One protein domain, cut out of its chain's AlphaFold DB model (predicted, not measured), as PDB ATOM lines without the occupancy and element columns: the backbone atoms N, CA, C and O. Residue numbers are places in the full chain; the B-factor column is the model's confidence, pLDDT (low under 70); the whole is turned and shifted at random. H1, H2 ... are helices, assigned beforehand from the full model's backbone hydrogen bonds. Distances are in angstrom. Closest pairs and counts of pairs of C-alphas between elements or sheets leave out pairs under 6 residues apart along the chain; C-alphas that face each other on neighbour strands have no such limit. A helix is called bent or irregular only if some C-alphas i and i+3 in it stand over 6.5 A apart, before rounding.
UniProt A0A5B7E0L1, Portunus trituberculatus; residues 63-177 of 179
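AT A GLANCE: This is residues 63 to 177 of the 179 residues of a protein of Portunus trituberculatus (UniProt A0A5B7E0L1). Start from the longest helix, H5: it is one side of an up-and-down bundle of four helices, H1, H3, H4 and H5, each running against the one before it, in which contacts go round in a ring from H1 to H3 to H5 to H4 and back to H1. The short H2 packs on residues 98 to 106 of H3 near one end of the bundle, while residues 170 to 177 stick out beyond the other end and residues 90 to 96 also stand free. You have 115 printed residues with five named helices, H1 to H5 in chain order, and no named strand: the class is all helix. The whole is only just compact, close to loose, with a radius of gyration of the C-alphas of 15.8 A and spans of 58 by 26 by 19 A.

IN THESE COORDINATES: Find C-alpha 147 at (84.363, -14.535, 60.780); from there H5, residues 147 to 176, runs 42.9 A to C-alpha 176 at (81.008, 16.636, 31.527). H5 is neither bent nor irregular, but only just: C-alphas 157 and 160 are 6.3 A apart. Look next at H3, residues 95 to 122, 40.9 A long. H4, residues 127 to 142, covers 22.4 A. H1, residues 63 to 79, begins at C-alpha 63, (66.007, -0.854, 43.889), and covers 24.3 A; H2 is residues 81 to 87, 9.8 A.

HOW THE PARTS SIT: With residues 150 to 161 alone, H5 touches H4, closest at the C-alphas of Ala 133 and Thr 157, 5.0 A; the two form a helical hairpin at a shallow tilt of 17 degrees, opposite ways. With residues 154 to 165 alone, H5 touches H3, closest at the C-alphas of Gly 112 and Ser 158, 5.7 A; they run the same way at a shallow tilt of 32 degrees, only just short of steep. H3 is the hub, touching three helices. It touches H1, closest at the C-alphas of Leu 71 and Ile 113, 6.3 A, at a shallow tilt of 18 degrees, opposite ways. H1 touches H4, closest at the C-alphas of His 70 and Ser 134, 5.4 A, at a shallow tilt of 26 degrees, the same way. H2 touches H3 at a steep tilt of 50 degrees, closest at the C-alphas of Val 85 and Asp 102, 6.1 A. H1 and H5 are apart, and H3 and H4 are apart. In H1, H2 and H4 every O i to N i+4 pair is within hydrogen-bond range; in H3 it is 23 of 24, in H5 22 of 26.

THE WHOLE: Look for the two farthest C-alphas at Glu 92 and Lys 177, 58.4 A apart. Without the stretches that stand free, the body spans 40 by 24 by 20 A. The printed part has no cut, and no link is long. In the B-factor column the mean pLDDT of the printed part is 82.4; you will find values under 70 at residues 123 to 130, 133, 144 and 175 to 177.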
ATOM      1  N   ARG A  63      64.733  -1.368  43.352       78.88
ATOM      2  CA  ARG A  63      66.007  -0.854  43.889       78.88
ATOM      3  C   ARG A  63      65.879  -0.412  45.338       78.88
ATOM      4  O   ARG A  63      66.681  -0.821  46.175       78.88
ATOM      5  N   PHE A  64      64.847   0.378  45.628       83.94
ATOM      6  CA  PHE A  64      64.575   0.853  46.980       83.94
ATOM      7  C   PHE A  64      64.400  -0.311  47.961       83.94
ATOM      8  O   PHE A  64      64.994  -0.302  49.038       83.94
ATOM      9  N   LEU A  65      63.643  -1.340  47.572       85.38
ATOM     10  CA  LEU A  65      63.419  -2.518  48.406       85.38
ATOM     11  C   LEU A  65      64.704  -3.316  48.647       85.38
ATOM     12  O   LEU A  65      64.951  -3.701  49.785       85.38
ATOM     13  N   THR A  66      65.544  -3.530  47.627       83.62
ATOM     14  CA  THR A  66      66.801  -4.284  47.794       83.62
ATOM     15  C   THR A  66      67.859  -3.530  48.603       83.62
ATOM     16  O   THR A  66      68.587  -4.144  49.378       83.62
ATOM     17  N   LEU A  67      67.939  -2.202  48.466       83.19
ATOM     18  CA  LEU A  67      68.839  -1.377  49.282       83.19
ATOM     19  C   LEU A  67      68.359  -1.321  50.732       83.19
ATOM     20  O   LEU A  67      69.147  -1.486  51.659       83.19
ATOM     21  N   THR A  68      67.047  -1.163  50.928       86.31
ATOM     22  CA  THR A  68      66.445  -1.164  52.263       86.31
ATOM     23  C   THR A  68      66.593  -2.527  52.933       86.31
ATOM     24  O   THR A  68      66.922  -2.573  54.114       86.31
ATOM     25  N   SER A  69      66.428  -3.644  52.209       87.00
ATOM     26  CA  SER A  69      66.635  -4.977  52.788       87.00
ATOM     27  C   SER A  69      68.079  -5.181  53.224       87.00
ATOM     28  O   SER A  69      68.312  -5.693  54.316       87.00
ATOM     29  N   HIS A  70      69.044  -4.746  52.411       84.44
ATOM     30  CA  HIS A  70      70.457  -4.841  52.762       84.44
ATOM     31  C   HIS A  70      70.794  -3.968  53.983       84.44
ATOM     32  O   HIS A  70      71.427  -4.448  54.920       84.44
ATOM     33  N   LEU A  71      70.286  -2.730  54.032       88.31
ATOM     34  CA  LEU A  71      70.453  -1.831  55.177       88.31
ATOM     35  C   LEU A  71      69.850  -2.409  56.466       88.31
ATOM     36  O   LEU A  71      70.514  -2.422  57.501       88.31
ATOM     37  N   VAL A  72      68.611  -2.907  56.417       90.62
ATOM     38  CA  VAL A  72      67.945  -3.523  57.578       90.62
ATOM     39  C   VAL A  72      68.738  -4.724  58.079       90.62
ATOM     40  O   VAL A  72      68.859  -4.924  59.286       90.62
ATOM     41  N   LEU A  73      69.315  -5.506  57.170       88.31
ATOM     42  CA  LEU A  73      70.100  -6.672  57.537       88.31
ATOM     43  C   LEU A  73      71.436  -6.282  58.192       88.31
ATOM     44  O   LEU A  73      71.782  -6.848  59.226       88.31
ATOM     45  N   LEU A  74      72.126  -5.249  57.690       88.88
ATOM     46  CA  LEU A  74      73.308  -4.676  58.350       88.88
ATOM     47  C   LEU A  74      72.983  -4.146  59.753       88.88
ATOM     48  O   LEU A  74      73.714  -4.416  60.702       88.88
ATOM     49  N   VAL A  75      71.862  -3.438  59.914       91.50
ATOM     50  CA  VAL A  75      71.417  -2.952  61.230       91.50
ATOM     51  C   VAL A  75      71.083  -4.116  62.161       91.50
ATOM     52  O   VAL A  75      71.442  -4.083  63.332       91.50
ATOM     53  N   THR A  76      70.450  -5.173  61.654       91.44
ATOM     54  CA  THR A  76      70.122  -6.365  62.453       91.44
ATOM     55  C   THR A  76      71.389  -7.053  62.960       91.44
ATOM     56  O   THR A  76      71.479  -7.383  64.141       91.44
ATOM     57  N   ILE A  77      72.405  -7.197  62.105       89.00
ATOM     58  CA  ILE A  77      73.707  -7.756  62.492       89.00
ATOM     59  C   ILE A  77      74.416  -6.850  63.510       89.00
ATOM     60  O   ILE A  77      75.028  -7.359  64.446       89.00
ATOM     61  N   LEU A  78      74.304  -5.523  63.368       91.50
ATOM     62  CA  LEU A  78      74.855  -4.563  64.329       91.50
ATOM     63  C   LEU A  78      74.193  -4.687  65.707       91.50
ATOM     64  O   LEU A  78      74.878  -4.637  66.727       91.50
ATOM     65  N   MET A  79      72.873  -4.877  65.745       93.00
ATOM     66  CA  MET A  79      72.134  -5.088  66.993       93.00
ATOM     67  C   MET A  79      72.514  -6.415  67.663       93.00
ATOM     68  O   MET A  79      72.595  -6.473  68.884       93.00
ATOM     69  N   ALA A  80      72.802  -7.452  66.874       91.19
ATOM     70  CA  ALA A  80      73.239  -8.765  67.351       91.19
ATOM     71  C   ALA A  80      74.774  -8.909  67.456       91.19
ATOM     72  O   ALA A  80      75.288 -10.025  67.542       91.19
ATOM     73  N   ARG A  81      75.540  -7.804  67.420       91.06
ATOM     74  CA  ARG A  81      77.005  -7.862  67.249       91.06
ATOM     75  C   ARG A  81      77.716  -8.706  68.303       91.06
ATOM     76  O   ARG A  81      78.681  -9.378  67.976       91.06
ATOM     77  N   GLU A  82      77.265  -8.662  69.551       90.31
ATOM     78  CA  GLU A  82      77.985  -9.285  70.667       90.31
ATOM     79  C   GLU A  82      77.931 -10.809  70.551       90.31
ATOM     80  O   GLU A  82      78.956 -11.477  70.643       90.31
ATOM     81  N   GLU A  83      76.756 -11.348  70.230       89.75
ATOM     82  CA  GLU A  83      76.551 -12.778  69.986       89.75
ATOM     83  C   GLU A  83      77.345 -13.250  68.760       89.75
ATOM     84  O   GLU A  83      78.009 -14.285  68.795       89.75
ATOM     85  N   ASN A  84      77.350 -12.435  67.707       88.56
ATOM     86  CA  ASN A  84      78.093 -12.680  66.475       88.56
ATOM     87  C   ASN A  84      79.619 -12.671  66.689       88.56
ATOM     88  O   ASN A  84      80.339 -13.511  66.152       88.56
ATOM     89  N   VAL A  85      80.141 -11.750  67.501       89.88
ATOM     90  CA  VAL A  85      81.572 -11.703  67.838       89.88
ATOM     91  C   VAL A  85      81.957 -12.906  68.698       89.88
ATOM     92  O   VAL A  85      82.988 -13.526  68.446       89.88
ATOM     93  N   LEU A  86      81.120 -13.288  69.667       88.50
ATOM     94  CA  LEU A  86      81.359 -14.470  70.501       88.50
ATOM     95  C   LEU A  86      81.345 -15.769  69.686       88.50
ATOM     96  O   LEU A  86      82.168 -16.645  69.938       88.50
ATOM     97  N   ALA A  87      80.481 -15.877  68.674       88.06
ATOM     98  CA  ALA A  87      80.438 -17.029  67.773       88.06
ATOM     99  C   ALA A  87      81.724 -17.205  66.943       88.06
ATOM    100  O   ALA A  87      82.033 -18.310  66.501       88.06
ATOM    101  N   CYS A  88      82.495 -16.133  66.747       83.50
ATOM    102  CA  CYS A  88      83.785 -16.180  66.063       83.50
ATOM    103  C   CYS A  88      84.975 -16.533  66.958       83.50
ATOM    104  O   CYS A  88      86.084 -16.734  66.451       83.50
ATOM    105  N   LEU A  89      84.794 -16.504  68.276       87.88
ATOM    106  CA  LEU A  89      85.883 -16.669  69.226       87.88
ATOM    107  C   LEU A  89      86.109 -18.154  69.557       87.88
ATOM    108  O   LEU A  89      85.164 -18.944  69.584       87.88
ATOM    109  N   PRO A  90      87.365 -18.559  69.824       85.19
ATOM    110  CA  PRO A  90      87.651 -19.881  70.366       85.19
ATOM    111  C   PRO A  90      87.022 -20.063  71.758       85.19
ATOM    112  O   PRO A  90      86.761 -19.097  72.472       85.19
ATOM    113  N   VAL A  91      86.822 -21.327  72.155       81.12
ATOM    114  CA  VAL A  91      86.198 -21.712  73.442       81.12
ATOM    115  C   VAL A  91      86.909 -21.077  74.645       81.12
ATOM    116  O   VAL A  91      86.260 -20.722  75.625       81.12
ATOM    117  N   GLU A  92      88.226 -20.895  74.554       86.94
ATOM    118  CA  GLU A  92      89.008 -20.093  75.494       86.94
ATOM    119  C   GLU A  92      89.513 -18.840  74.782       86.94
ATOM    120  O   GLU A  92      90.259 -18.942  73.809       86.94
ATOM    121  N   TYR A  93      89.114 -17.664  75.265       86.00
ATOM    122  CA  TYR A  93      89.497 -16.381  74.682       86.00
ATOM    123  C   TYR A  93      89.970 -15.400  75.755       86.00
ATOM    124  O   TYR A  93      89.487 -15.401  76.891       86.00
ATOM    125  N   SER A  94      90.912 -14.533  75.388       91.50
ATOM    126  CA  SER A  94      91.353 -13.423  76.236       91.50
ATOM    127  C   SER A  94      90.500 -12.167  76.017       91.50
ATOM    128  O   SER A  94      89.938 -11.942  74.942       91.50
ATOM    129  N   SER A  95      90.437 -11.281  77.018       88.50
ATOM    130  CA  SER A  95      89.716 -10.001  76.901       88.50
ATOM    131  C   SER A  95      90.276  -9.093  75.798       88.50
ATOM    132  O   SER A  95      89.517  -8.358  75.170       88.50
ATOM    133  N   SER A  96      91.579  -9.171  75.509       89.19
ATOM    134  CA  SER A  96      92.214  -8.419  74.421       89.19
ATOM    135  C   SER A  96      91.793  -8.893  73.029       89.19
ATOM    136  O   SER A  96      91.639  -8.068  72.130       89.19
ATOM    137  N   GLU A  97      91.583 -10.198  72.838       88.38
ATOM    138  CA  GLU A  97      91.147 -10.749  71.547       88.38
ATOM    139  C   GLU A  97      89.696 -10.386  71.245       88.38
ATOM    140  O   GLU A  97      89.377 -10.043  70.106       88.38
ATOM    141  N   TYR A  98      88.839 -10.376  72.270       90.00
ATOM    142  CA  TYR A  98      87.457  -9.923  72.134       90.00
ATOM    143  C   TYR A  98      87.387  -8.473  71.638       90.00
ATOM    144  O   TYR A  98      86.732  -8.195  70.636       90.00
ATOM    145  N   SER A  99      88.098  -7.547  72.293       91.50
ATOM    146  CA  SER A  99      88.056  -6.124  71.927       91.50
ATOM    147  C   SER A  99      88.593  -5.851  70.522       91.50
ATOM    148  O   SER A  99      88.088  -4.961  69.838       91.50
ATOM    149  N   LEU A 100      89.593  -6.615  70.075       91.19
ATOM    150  CA  LEU A 100      90.121  -6.498  68.720       91.19
ATOM    151  C   LEU A 100      89.079  -6.938  67.681       91.19
ATOM    152  O   LEU A 100      88.808  -6.201  66.734       91.19
ATOM    153  N   ARG A 101      88.457  -8.106  67.883       88.44
ATOM    154  CA  ARG A 101      87.447  -8.645  66.960       88.44
ATOM    155  C   ARG A 101      86.175  -7.812  66.929       88.44
ATOM    156  O   ARG A 101      85.650  -7.569  65.847       88.44
ATOM    157  N   ASP A 102      85.724  -7.325  68.079       92.44
ATOM    158  CA  ASP A 102      84.583  -6.414  68.159       92.44
ATOM    159  C   ASP A 102      84.854  -5.112  67.392       92.44
ATOM    160  O   ASP A 102      84.009  -4.659  66.623       92.44
ATOM    161  N   GLY A 103      86.060  -4.543  67.515       90.88
ATOM    162  CA  GLY A 103      86.451  -3.337  66.782       90.88
ATOM    163  C   GLY A 103      86.507  -3.537  65.265       90.88
ATOM    164  O   GLY A 103      85.993  -2.709  64.510       90.88
ATOM    165  N   GLU A 104      87.094  -4.647  64.812       91.00
ATOM    166  CA  GLU A 104      87.140  -5.035  63.397       91.00
ATOM    167  C   GLU A 104      85.726  -5.210  62.817       91.00
ATOM    168  O   GLU A 104      85.407  -4.673  61.751       91.00
ATOM    169  N   PHE A 105      84.862  -5.915  63.546       89.06
ATOM    170  CA  PHE A 105      83.499  -6.219  63.130       89.06
ATOM    171  C   PHE A 105      82.603  -4.972  63.109       89.06
ATOM    172  O   PHE A 105      81.893  -4.714  62.132       89.06
ATOM    173  N   LEU A 106      82.697  -4.135  64.147       92.69
ATOM    174  CA  LEU A 106      82.016  -2.845  64.225       92.69
ATOM    175  C   LEU A 106      82.456  -1.910  63.093       92.69
ATOM    176  O   LEU A 106      81.614  -1.271  62.461       92.69
ATOM    177  N   GLY A 107      83.761  -1.849  62.810       92.62
ATOM    178  CA  GLY A 107      84.307  -1.052  61.714       92.62
ATOM    179  C   GLY A 107      83.725  -1.458  60.358       92.62
ATOM    180  O   GLY A 107      83.295  -0.592  59.593       92.62
ATOM    181  N   GLY A 108      83.639  -2.767  60.090       90.44
ATOM    182  CA  GLY A 108      83.010  -3.312  58.883       90.44
ATOM    183  C   GLY A 108      81.526  -2.954  58.769       90.44
ATOM    184  O   GLY A 108      81.092  -2.424  57.749       90.44
ATOM    185  N   LEU A 109      80.745  -3.156  59.835       90.56
ATOM    186  CA  LEU A 109      79.313  -2.828  59.869       90.56
ATOM    187  C   LEU A 109      79.031  -1.342  59.637       90.56
ATOM    188  O   LEU A 109      78.166  -0.997  58.831       90.56
ATOM    189  N   VAL A 110      79.767  -0.459  60.315       93.88
ATOM    190  CA  VAL A 110      79.614   0.994  60.163       93.88
ATOM    191  C   VAL A 110      79.983   1.425  58.745       93.88
ATOM    192  O   VAL A 110      79.247   2.202  58.133       93.88
ATOM    193  N   ALA A 111      81.078   0.892  58.195       92.06
ATOM    194  CA  ALA A 111      81.456   1.147  56.810       92.06
ATOM    195  C   ALA A 111      80.377   0.655  55.834       92.06
ATOM    196  O   ALA A 111      80.001   1.393  54.929       92.06
ATOM    197  N   GLY A 112      79.819  -0.540  56.043       89.81
ATOM    198  CA  GLY A 112      78.737  -1.087  55.219       89.81
ATOM    199  C   GLY A 112      77.494  -0.207  55.217       89.81
ATOM    200  O   GLY A 112      76.994   0.141  54.153       89.81
ATOM    201  N   ILE A 113      77.042   0.223  56.398       90.88
ATOM    202  CA  ILE A 113      75.891   1.125  56.535       90.88
ATOM    203  C   ILE A 113      76.158   2.450  55.812       90.88
ATOM    204  O   ILE A 113      75.289   2.937  55.091       90.88
ATOM    205  N   ALA A 114      77.356   3.021  55.966       90.19
ATOM    206  CA  ALA A 114      77.727   4.267  55.301       90.19
ATOM    207  C   ALA A 114      77.756   4.124  53.771       90.19
ATOM    208  O   ALA A 114      77.213   4.975  53.068       90.19
ATOM    209  N   LEU A 115      78.345   3.042  53.250       88.19
ATOM    210  CA  LEU A 115      78.400   2.765  51.813       88.19
ATOM    211  C   LEU A 115      76.994   2.554  51.239       88.19
ATOM    212  O   LEU A 115      76.626   3.228  50.282       88.19
ATOM    213  N   THR A 116      76.164   1.726  51.877       85.56
ATOM    214  CA  THR A 116      74.773   1.504  51.450       85.56
ATOM    215  C   THR A 116      73.922   2.775  51.542       85.56
ATOM    216  O   THR A 116      73.048   2.997  50.703       85.56
ATOM    217  N   ALA A 117      74.182   3.659  52.510       85.12
ATOM    218  CA  ALA A 117      73.517   4.959  52.587       85.12
ATOM    219  C   ALA A 117      73.929   5.906  51.445       85.12
ATOM    220  O   ALA A 117      73.089   6.654  50.946       85.12
ATOM    221  N   LEU A 118      75.190   5.870  50.998       81.62
ATOM    222  CA  LEU A 118      75.641   6.630  49.825       81.62
ATOM    223  C   LEU A 118      74.990   6.114  48.535       81.62
ATOM    224  O   LEU A 118      74.533   6.910  47.714       81.62
ATOM    225  N   GLU A 119      74.875   4.796  48.381       80.38
ATOM    226  CA  GLU A 119      74.194   4.165  47.241       80.38
ATOM    227  C   GLU A 119      72.698   4.509  47.194       80.38
ATOM    228  O   GLU A 119      72.128   4.707  46.118       80.38
ATOM    229  N   LEU A 120      72.064   4.689  48.361       78.38
ATOM    230  CA  LEU A 120      70.678   5.155  48.463       78.38
ATOM    231  C   LEU A 120      70.478   6.565  47.880       78.38
ATOM    232  O   LEU A 120      69.383   6.887  47.426       78.38
ATOM    233  N   ILE A 121      71.522   7.400  47.869       76.00
ATOM    234  CA  ILE A 121      71.492   8.746  47.277       76.00
ATOM    235  C   ILE A 121      71.795   8.684  45.771       76.00
ATOM    236  O   ILE A 121      71.214   9.447  44.999       76.00
ATOM    237  N   GLY A 122      72.690   7.782  45.352       70.81
ATOM    238  CA  GLY A 122      73.129   7.639  43.961       70.81
ATOM    239  C   GLY A 122      72.097   6.974  43.044       70.81
ATOM    240  O   GLY A 122      71.879   7.444  41.928       70.81
ATOM    241  N   PHE A 123      71.384   5.943  43.515       66.69
ATOM    242  CA  PHE A 123      70.349   5.209  42.764       66.69
ATOM    243  C   PHE A 123      70.811   4.567  41.433       66.69
ATOM    244  O   PHE A 123      69.955   4.126  40.650       66.69
ATOM    245  N   ILE A 124      72.119   4.475  41.141       64.12
ATOM    246  CA  ILE A 124      72.620   4.046  39.818       64.12
ATOM    247  C   ILE A 124      72.973   2.544  39.760       64.12
ATOM    248  O   ILE A 124      72.996   1.958  38.674       64.12
ATOM    249  N   THR A 125      73.170   1.878  40.897       63.28
ATOM    250  CA  THR A 125      73.748   0.522  40.995       63.28
ATOM    251  C   THR A 125      72.842  -0.671  40.642       63.28
ATOM    252  O   THR A 125      71.634  -0.581  40.392       63.28
ATOM    253  N   ALA A 126      73.492  -1.839  40.539       63.62
ATOM    254  CA  ALA A 126      72.961  -3.091  40.016       63.62
ATOM    255  C   ALA A 126      72.133  -3.872  41.054       63.62
ATOM    256  O   ALA A 126      72.671  -4.494  41.970       63.62
ATOM    257  N   ILE A 127      70.818  -3.945  40.821       67.56
ATOM    258  CA  ILE A 127      69.833  -4.734  41.595       67.56
ATOM    259  C   ILE A 127      70.307  -6.174  41.846       67.56
ATOM    260  O   ILE A 127      70.067  -6.719  42.915       67.56
ATOM    261  N   ALA A 128      70.997  -6.779  40.874       66.75
ATOM    262  CA  ALA A 128      71.498  -8.150  40.966       66.75
ATOM    263  C   ALA A 128      72.585  -8.337  42.041       66.75
ATOM    264  O   ALA A 128      72.622  -9.381  42.687       66.75
ATOM    265  N   CYS A 129      73.448  -7.336  42.260       66.44
ATOM    266  CA  CYS A 129      74.439  -7.396  43.337       66.44
ATOM    267  C   CYS A 129      73.765  -7.248  44.701       66.44
ATOM    268  O   CYS A 129      74.052  -8.042  45.586       66.44
ATOM    269  N   HIS A 130      72.817  -6.318  44.866       68.44
ATOM    270  CA  HIS A 130      72.117  -6.140  46.146       68.44
ATOM    271  C   HIS A 130      71.162  -7.288  46.491       68.44
ATOM    272  O   HIS A 130      71.018  -7.636  47.665       68.44
ATOM    273  N   SER A 131      70.526  -7.916  45.498       70.06
ATOM    274  CA  SER A 131      69.688  -9.095  45.731       70.06
ATOM    275  C   SER A 131      70.532 -10.321  46.085       70.06
ATOM    276  O   SER A 131      70.241 -10.988  47.075       70.06
ATOM    277  N   GLY A 132      71.625 -10.572  45.353       70.00
ATOM    278  CA  GLY A 132      72.588 -11.627  45.682       70.00
ATOM    279  C   GLY A 132      73.254 -11.406  47.042       70.00
ATOM    280  O   GLY A 132      73.400 -12.348  47.820       70.00
ATOM    281  N   ALA A 133      73.570 -10.153  47.367       69.12
ATOM    282  CA  ALA A 133      74.083  -9.738  48.664       69.12
ATOM    283  C   ALA A 133      73.114 -10.028  49.803       69.12
ATOM    284  O   ALA A 133      73.497 -10.637  50.796       69.12
ATOM    285  N   SER A 134      71.854  -9.613  49.651       71.06
ATOM    286  CA  SER A 134      70.824  -9.820  50.671       71.06
ATOM    287  C   SER A 134      70.601 -11.307  50.936       71.06
ATOM    288  O   SER A 134      70.494 -11.710  52.088       71.06
ATOM    289  N   VAL A 135      70.594 -12.132  49.884       79.75
ATOM    290  CA  VAL A 135      70.444 -13.586  50.015       79.75
ATOM    291  C   VAL A 135      71.671 -14.211  50.680       79.75
ATOM    292  O   VAL A 135      71.519 -14.968  51.631       79.75
ATOM    293  N   SER A 136      72.883 -13.874  50.233       78.06
ATOM    294  CA  SER A 136      74.124 -14.452  50.775       78.06
ATOM    295  C   SER A 136      74.340 -14.078  52.241       78.06
ATOM    296  O   SER A 136      74.707 -14.925  53.051       78.06
ATOM    297  N   LEU A 137      74.064 -12.822  52.596       73.06
ATOM    298  CA  LEU A 137      74.197 -12.341  53.965       73.06
ATOM    299  C   LEU A 137      73.088 -12.914  54.868       73.06
ATOM    300  O   LEU A 137      73.362 -13.243  56.017       73.06
ATOM    301  N   ALA A 138      71.874 -13.136  54.348       77.50
ATOM    302  CA  ALA A 138      70.830 -13.863  55.074       77.50
ATOM    303  C   ALA A 138      71.207 -15.332  55.334       77.50
ATOM    304  O   ALA A 138      70.992 -15.817  56.439       77.50
ATOM    305  N   TYR A 139      71.810 -16.031  54.364       80.38
ATOM    306  CA  TYR A 139      72.320 -17.391  54.583       80.38
ATOM    307  C   TYR A 139      73.414 -17.431  55.658       80.38
ATOM    308  O   TYR A 139      73.378 -18.302  56.522       80.38
ATOM    309  N   LEU A 140      74.343 -16.470  55.644       76.88
ATOM    310  CA  LEU A 140      75.416 -16.380  56.640       76.88
ATOM    311  C   LEU A 140      74.871 -16.171  58.058       76.88
ATOM    312  O   LEU A 140      75.347 -16.790  59.003       76.88
ATOM    313  N   VAL A 141      73.845 -15.331  58.204       76.19
ATOM    314  CA  VAL A 141      73.191 -15.084  59.497       76.19
ATOM    315  C   VAL A 141      72.403 -16.305  59.989       76.19
ATOM    316  O   VAL A 141      72.334 -16.530  61.192       76.19
ATOM    317  N   LEU A 142      71.782 -17.076  59.088       78.56
ATOM    318  CA  LEU A 142      70.838 -18.138  59.463       78.56
ATOM    319  C   LEU A 142      71.457 -19.537  59.606       78.56
ATOM    320  O   LEU A 142      70.909 -20.336  60.360       78.56
ATOM    321  N   ASP A 143      72.530 -19.855  58.876       77.44
ATOM    322  CA  ASP A 143      73.053 -21.230  58.779       77.44
ATOM    323  C   ASP A 143      74.400 -21.413  59.496       77.44
ATOM    324  O   ASP A 143      74.556 -22.301  60.335       77.44
ATOM    325  N   SER A 144      75.384 -20.554  59.212       69.56
ATOM    326  CA  SER A 144      76.726 -20.684  59.787       69.56
ATOM    327  C   SER A 144      77.442 -19.340  59.888       69.56
ATOM    328  O   SER A 144      77.727 -18.702  58.869       69.56
ATOM    329  N   TRP A 145      77.797 -18.953  61.113       78.00
ATOM    330  CA  TRP A 145      78.562 -17.745  61.388       78.00
ATOM    331  C   TRP A 145      80.070 -18.028  61.354       78.00
ATOM    332  O   TRP A 145      80.607 -18.664  62.258       78.00
ATOM    333  N   ASP A 146      80.758 -17.554  60.311       82.12
ATOM    334  CA  ASP A 146      82.219 -17.644  60.181       82.12
ATOM    335  C   ASP A 146      82.810 -16.247  59.946       82.12
ATOM    336  O   ASP A 146      82.452 -15.539  58.997       82.12
ATOM    337  N   CYS A 147      83.746 -15.855  60.812       77.88
ATOM    338  CA  CYS A 147      84.363 -14.535  60.780       77.88
ATOM    339  C   CYS A 147      85.155 -14.251  59.505       77.88
ATOM    340  O   CYS A 147      85.191 -13.111  59.045       77.88
ATOM    341  N   GLN A 148      85.793 -15.257  58.908       83.38
ATOM    342  CA  GLN A 148      86.539 -15.053  57.672       83.38
ATOM    343  C   GLN A 148      85.588 -14.928  56.480       83.38
ATOM    344  O   GLN A 148      85.825 -14.130  55.570       83.38
ATOM    345  N   LEU A 149      84.488 -15.679  56.504       83.00
ATOM    346  CA  LEU A 149      83.470 -15.652  55.459       83.00
ATOM    347  C   LEU A 149      82.687 -14.330  55.473       83.00
ATOM    348  O   LEU A 149      82.392 -13.790  54.406       83.00
ATOM    349  N   TYR A 150      82.460 -13.746  56.656       84.19
ATOM    350  CA  TYR A 150      81.881 -12.409  56.801       84.19
ATOM    351  C   TYR A 150      82.635 -11.349  55.985       84.19
ATOM    352  O   TYR A 150      82.013 -10.612  55.223       84.19
ATOM    353  N   TRP A 151      83.968 -11.297  56.085       85.12
ATOM    354  CA  TRP A 151      84.773 -10.304  55.363       85.12
ATOM    355  C   TRP A 151      84.671 -10.449  53.844       85.12
ATOM    356  O   TRP A 151      84.616  -9.448  53.127       85.12
ATOM    357  N   TRP A 152      84.598 -11.687  53.347       84.62
ATOM    358  CA  TRP A 152      84.387 -11.950  51.925       84.62
ATOM    359  C   TRP A 152      83.010 -11.506  51.455       84.62
ATOM    360  O   TRP A 152      82.904 -10.869  50.405       84.62
ATOM    361  N   VAL A 153      81.966 -11.798  52.234       82.81
ATOM    362  CA  VAL A 153      80.612 -11.333  51.923       82.81
ATOM    363  C   VAL A 153      80.591  -9.811  51.930       82.81
ATOM    364  O   VAL A 153      80.271  -9.227  50.904       82.81
ATOM    365  N   PHE A 154      81.059  -9.162  52.995       83.88
ATOM    366  CA  PHE A 154      81.142  -7.704  53.092       83.88
ATOM    367  C   PHE A 154      81.853  -7.051  51.891       83.88
ATOM    368  O   PHE A 154      81.342  -6.097  51.296       83.88
ATOM    369  N   ALA A 155      83.005  -7.587  51.476       84.06
ATOM    370  CA  ALA A 155      83.740  -7.074  50.323       84.06
ATOM    371  C   ALA A 155      82.931  -7.190  49.017       84.06
ATOM    372  O   ALA A 155      82.856  -6.237  48.237       84.06
ATOM    373  N   LEU A 156      82.285  -8.334  48.781       79.50
ATOM    374  CA  LEU A 156      81.488  -8.556  47.576       79.50
ATOM    375  C   LEU A 156      80.173  -7.770  47.572       79.50
ATOM    376  O   LEU A 156      79.693  -7.394  46.504       79.50
ATOM    377  N   THR A 157      79.581  -7.533  48.742       77.19
ATOM    378  CA  THR A 157      78.222  -6.999  48.862       77.19
ATOM    379  C   THR A 157      78.145  -5.511  49.142       77.19
ATOM    380  O   THR A 157      77.121  -4.909  48.843       77.19
ATOM    381  N   SER A 158      79.193  -4.922  49.714       82.56
ATOM    382  CA  SER A 158      79.200  -3.510  50.114       82.56
ATOM    383  C   SER A 158      80.340  -2.739  49.451       82.56
ATOM    384  O   SER A 158      80.134  -1.618  49.000       82.56
ATOM    385  N   VAL A 159      81.530  -3.338  49.314       84.94
ATOM    386  CA  VAL A 159      82.672  -2.654  48.678       84.94
ATOM    387  C   VAL A 159      82.548  -2.658  47.154       84.94
ATOM    388  O   VAL A 159      82.700  -1.609  46.534       84.94
ATOM    389  N   LEU A 160      82.251  -3.805  46.528       83.44
ATOM    390  CA  LEU A 160      82.111  -3.870  45.066       83.44
ATOM    391  C   LEU A 160      80.971  -2.986  44.523       83.44
ATOM    392  O   LEU A 160      81.241  -2.231  43.585       83.44
ATOM    393  N   PRO A 161      79.739  -3.020  45.071       80.25
ATOM    394  CA  PRO A 161      78.662  -2.143  44.611       80.25
ATOM    395  C   PRO A 161      79.016  -0.658  44.764       80.25
ATOM    396  O   PRO A 161      78.897   0.093  43.792       80.25
ATOM    397  N   ALA A 162      79.629  -0.275  45.891       81.94
ATOM    398  CA  ALA A 162      80.043   1.101  46.123       81.94
ATOM    399  C   ALA A 162      81.146   1.559  45.156       81.94
ATOM    400  O   ALA A 162      81.121   2.690  44.670       81.94
ATOM    401  N   LEU A 163      82.106   0.688  44.825       84.19
ATOM    402  CA  LEU A 163      83.131   0.984  43.819       84.19
ATOM    403  C   LEU A 163      82.522   1.183  42.426       84.19
ATOM    404  O   LEU A 163      82.953   2.078  41.695       84.19
ATOM    405  N   VAL A 164      81.516   0.382  42.059       83.38
ATOM    406  CA  VAL A 164      80.786   0.551  40.796       83.38
ATOM    407  C   VAL A 164      80.020   1.875  40.791       83.38
ATOM    408  O   VAL A 164      80.110   2.608  39.806       83.38
ATOM    409  N   GLU A 165      79.330   2.228  41.879       81.56
ATOM    410  CA  GLU A 165      78.627   3.512  42.028       81.56
ATOM    411  C   GLU A 165      79.598   4.693  41.856       81.56
ATOM    412  O   GLU A 165      79.376   5.577  41.024       81.56
ATOM    413  N   VAL A 166      80.731   4.677  42.570       83.00
ATOM    414  CA  VAL A 166      81.771   5.714  42.476       83.00
ATOM    415  C   VAL A 166      82.363   5.783  41.069       83.00
ATOM    416  O   VAL A 166      82.517   6.878  40.528       83.00
ATOM    417  N   GLY A 167      82.651   4.643  40.439       84.19
ATOM    418  CA  GLY A 167      83.158   4.594  39.069       84.19
ATOM    419  C   GLY A 167      82.191   5.220  38.062       84.19
ATOM    420  O   GLY A 167      82.611   5.988  37.194       84.19
ATOM    421  N   VAL A 168      80.887   4.963  38.203       80.94
ATOM    422  CA  VAL A 168      79.868   5.592  37.353       80.94
ATOM    423  C   VAL A 168      79.761   7.093  37.629       80.94
ATOM    424  O   VAL A 168      79.729   7.871  36.675       80.94
ATOM    425  N   MET A 169      79.790   7.528  38.893       79.12
ATOM    426  CA  MET A 169      79.809   8.958  39.234       79.12
ATOM    427  C   MET A 169      81.019   9.675  38.624       79.12
ATOM    428  O   MET A 169      80.867  10.729  38.006       79.12
ATOM    429  N   VAL A 170      82.216   9.090  38.733       84.69
ATOM    430  CA  VAL A 170      83.433   9.635  38.119       84.69
ATOM    431  C   VAL A 170      83.285   9.698  36.599       84.69
ATOM    432  O   VAL A 170      83.576  10.739  36.017       84.69
ATOM    433  N   ASN A 171      82.774   8.649  35.949       82.44
ATOM    434  CA  ASN A 171      82.547   8.651  34.501       82.44
ATOM    435  C   ASN A 171      81.592   9.769  34.058       82.44
ATOM    436  O   ASN A 171      81.877  10.463  33.081       82.44
ATOM    437  N   VAL A 172      80.496   9.996  34.788       80.94
ATOM    438  CA  VAL A 172      79.544  11.084  34.499       80.94
ATOM    439  C   VAL A 172      80.203  12.459  34.663       80.94
ATOM    440  O   VAL A 172      80.017  13.339  33.821       80.94
ATOM    441  N   LEU A 173      81.018  12.650  35.704       79.44
ATOM    442  CA  LEU A 173      81.742  13.906  35.932       79.44
ATOM    443  C   LEU A 173      82.840  14.151  34.884       79.44
ATOM    444  O   LEU A 173      83.019  15.285  34.439       79.44
ATOM    445  N   MET A 174      83.550  13.104  34.456       78.44
ATOM    446  CA  MET A 174      84.617  13.200  33.453       78.44
ATOM    447  C   MET A 174      84.069  13.438  32.041       78.44
ATOM    448  O   MET A 174      84.655  14.218  31.292       78.44
ATOM    449  N   LEU A 175      82.913  12.860  31.690       62.94
ATOM    450  CA  LEU A 175      82.223  13.144  30.424       62.94
ATOM    451  C   LEU A 175      81.743  14.599  30.336       62.94
ATOM    452  O   LEU A 175      81.789  15.192  29.263       62.94
ATOM    453  N   LYS A 176      81.371  15.212  31.466       57.50
ATOM    454  CA  LYS A 176      81.008  16.636  31.527       57.50
ATOM    455  C   LYS A 176      82.209  17.576  31.347       57.50
ATOM    456  O   LYS A 176      82.013  18.742  31.031       57.50
ATOM    457  N   LYS A 177      83.443  17.096  31.543       53.53
ATOM    458  CA  LYS A 177      84.657  17.917  31.403       53.53
ATOM    459  C   LYS A 177      85.181  18.015  29.962       53.53
ATOM    460  O   LYS A 177      86.063  18.831  29.717       53.53
TER     461      LYS A 177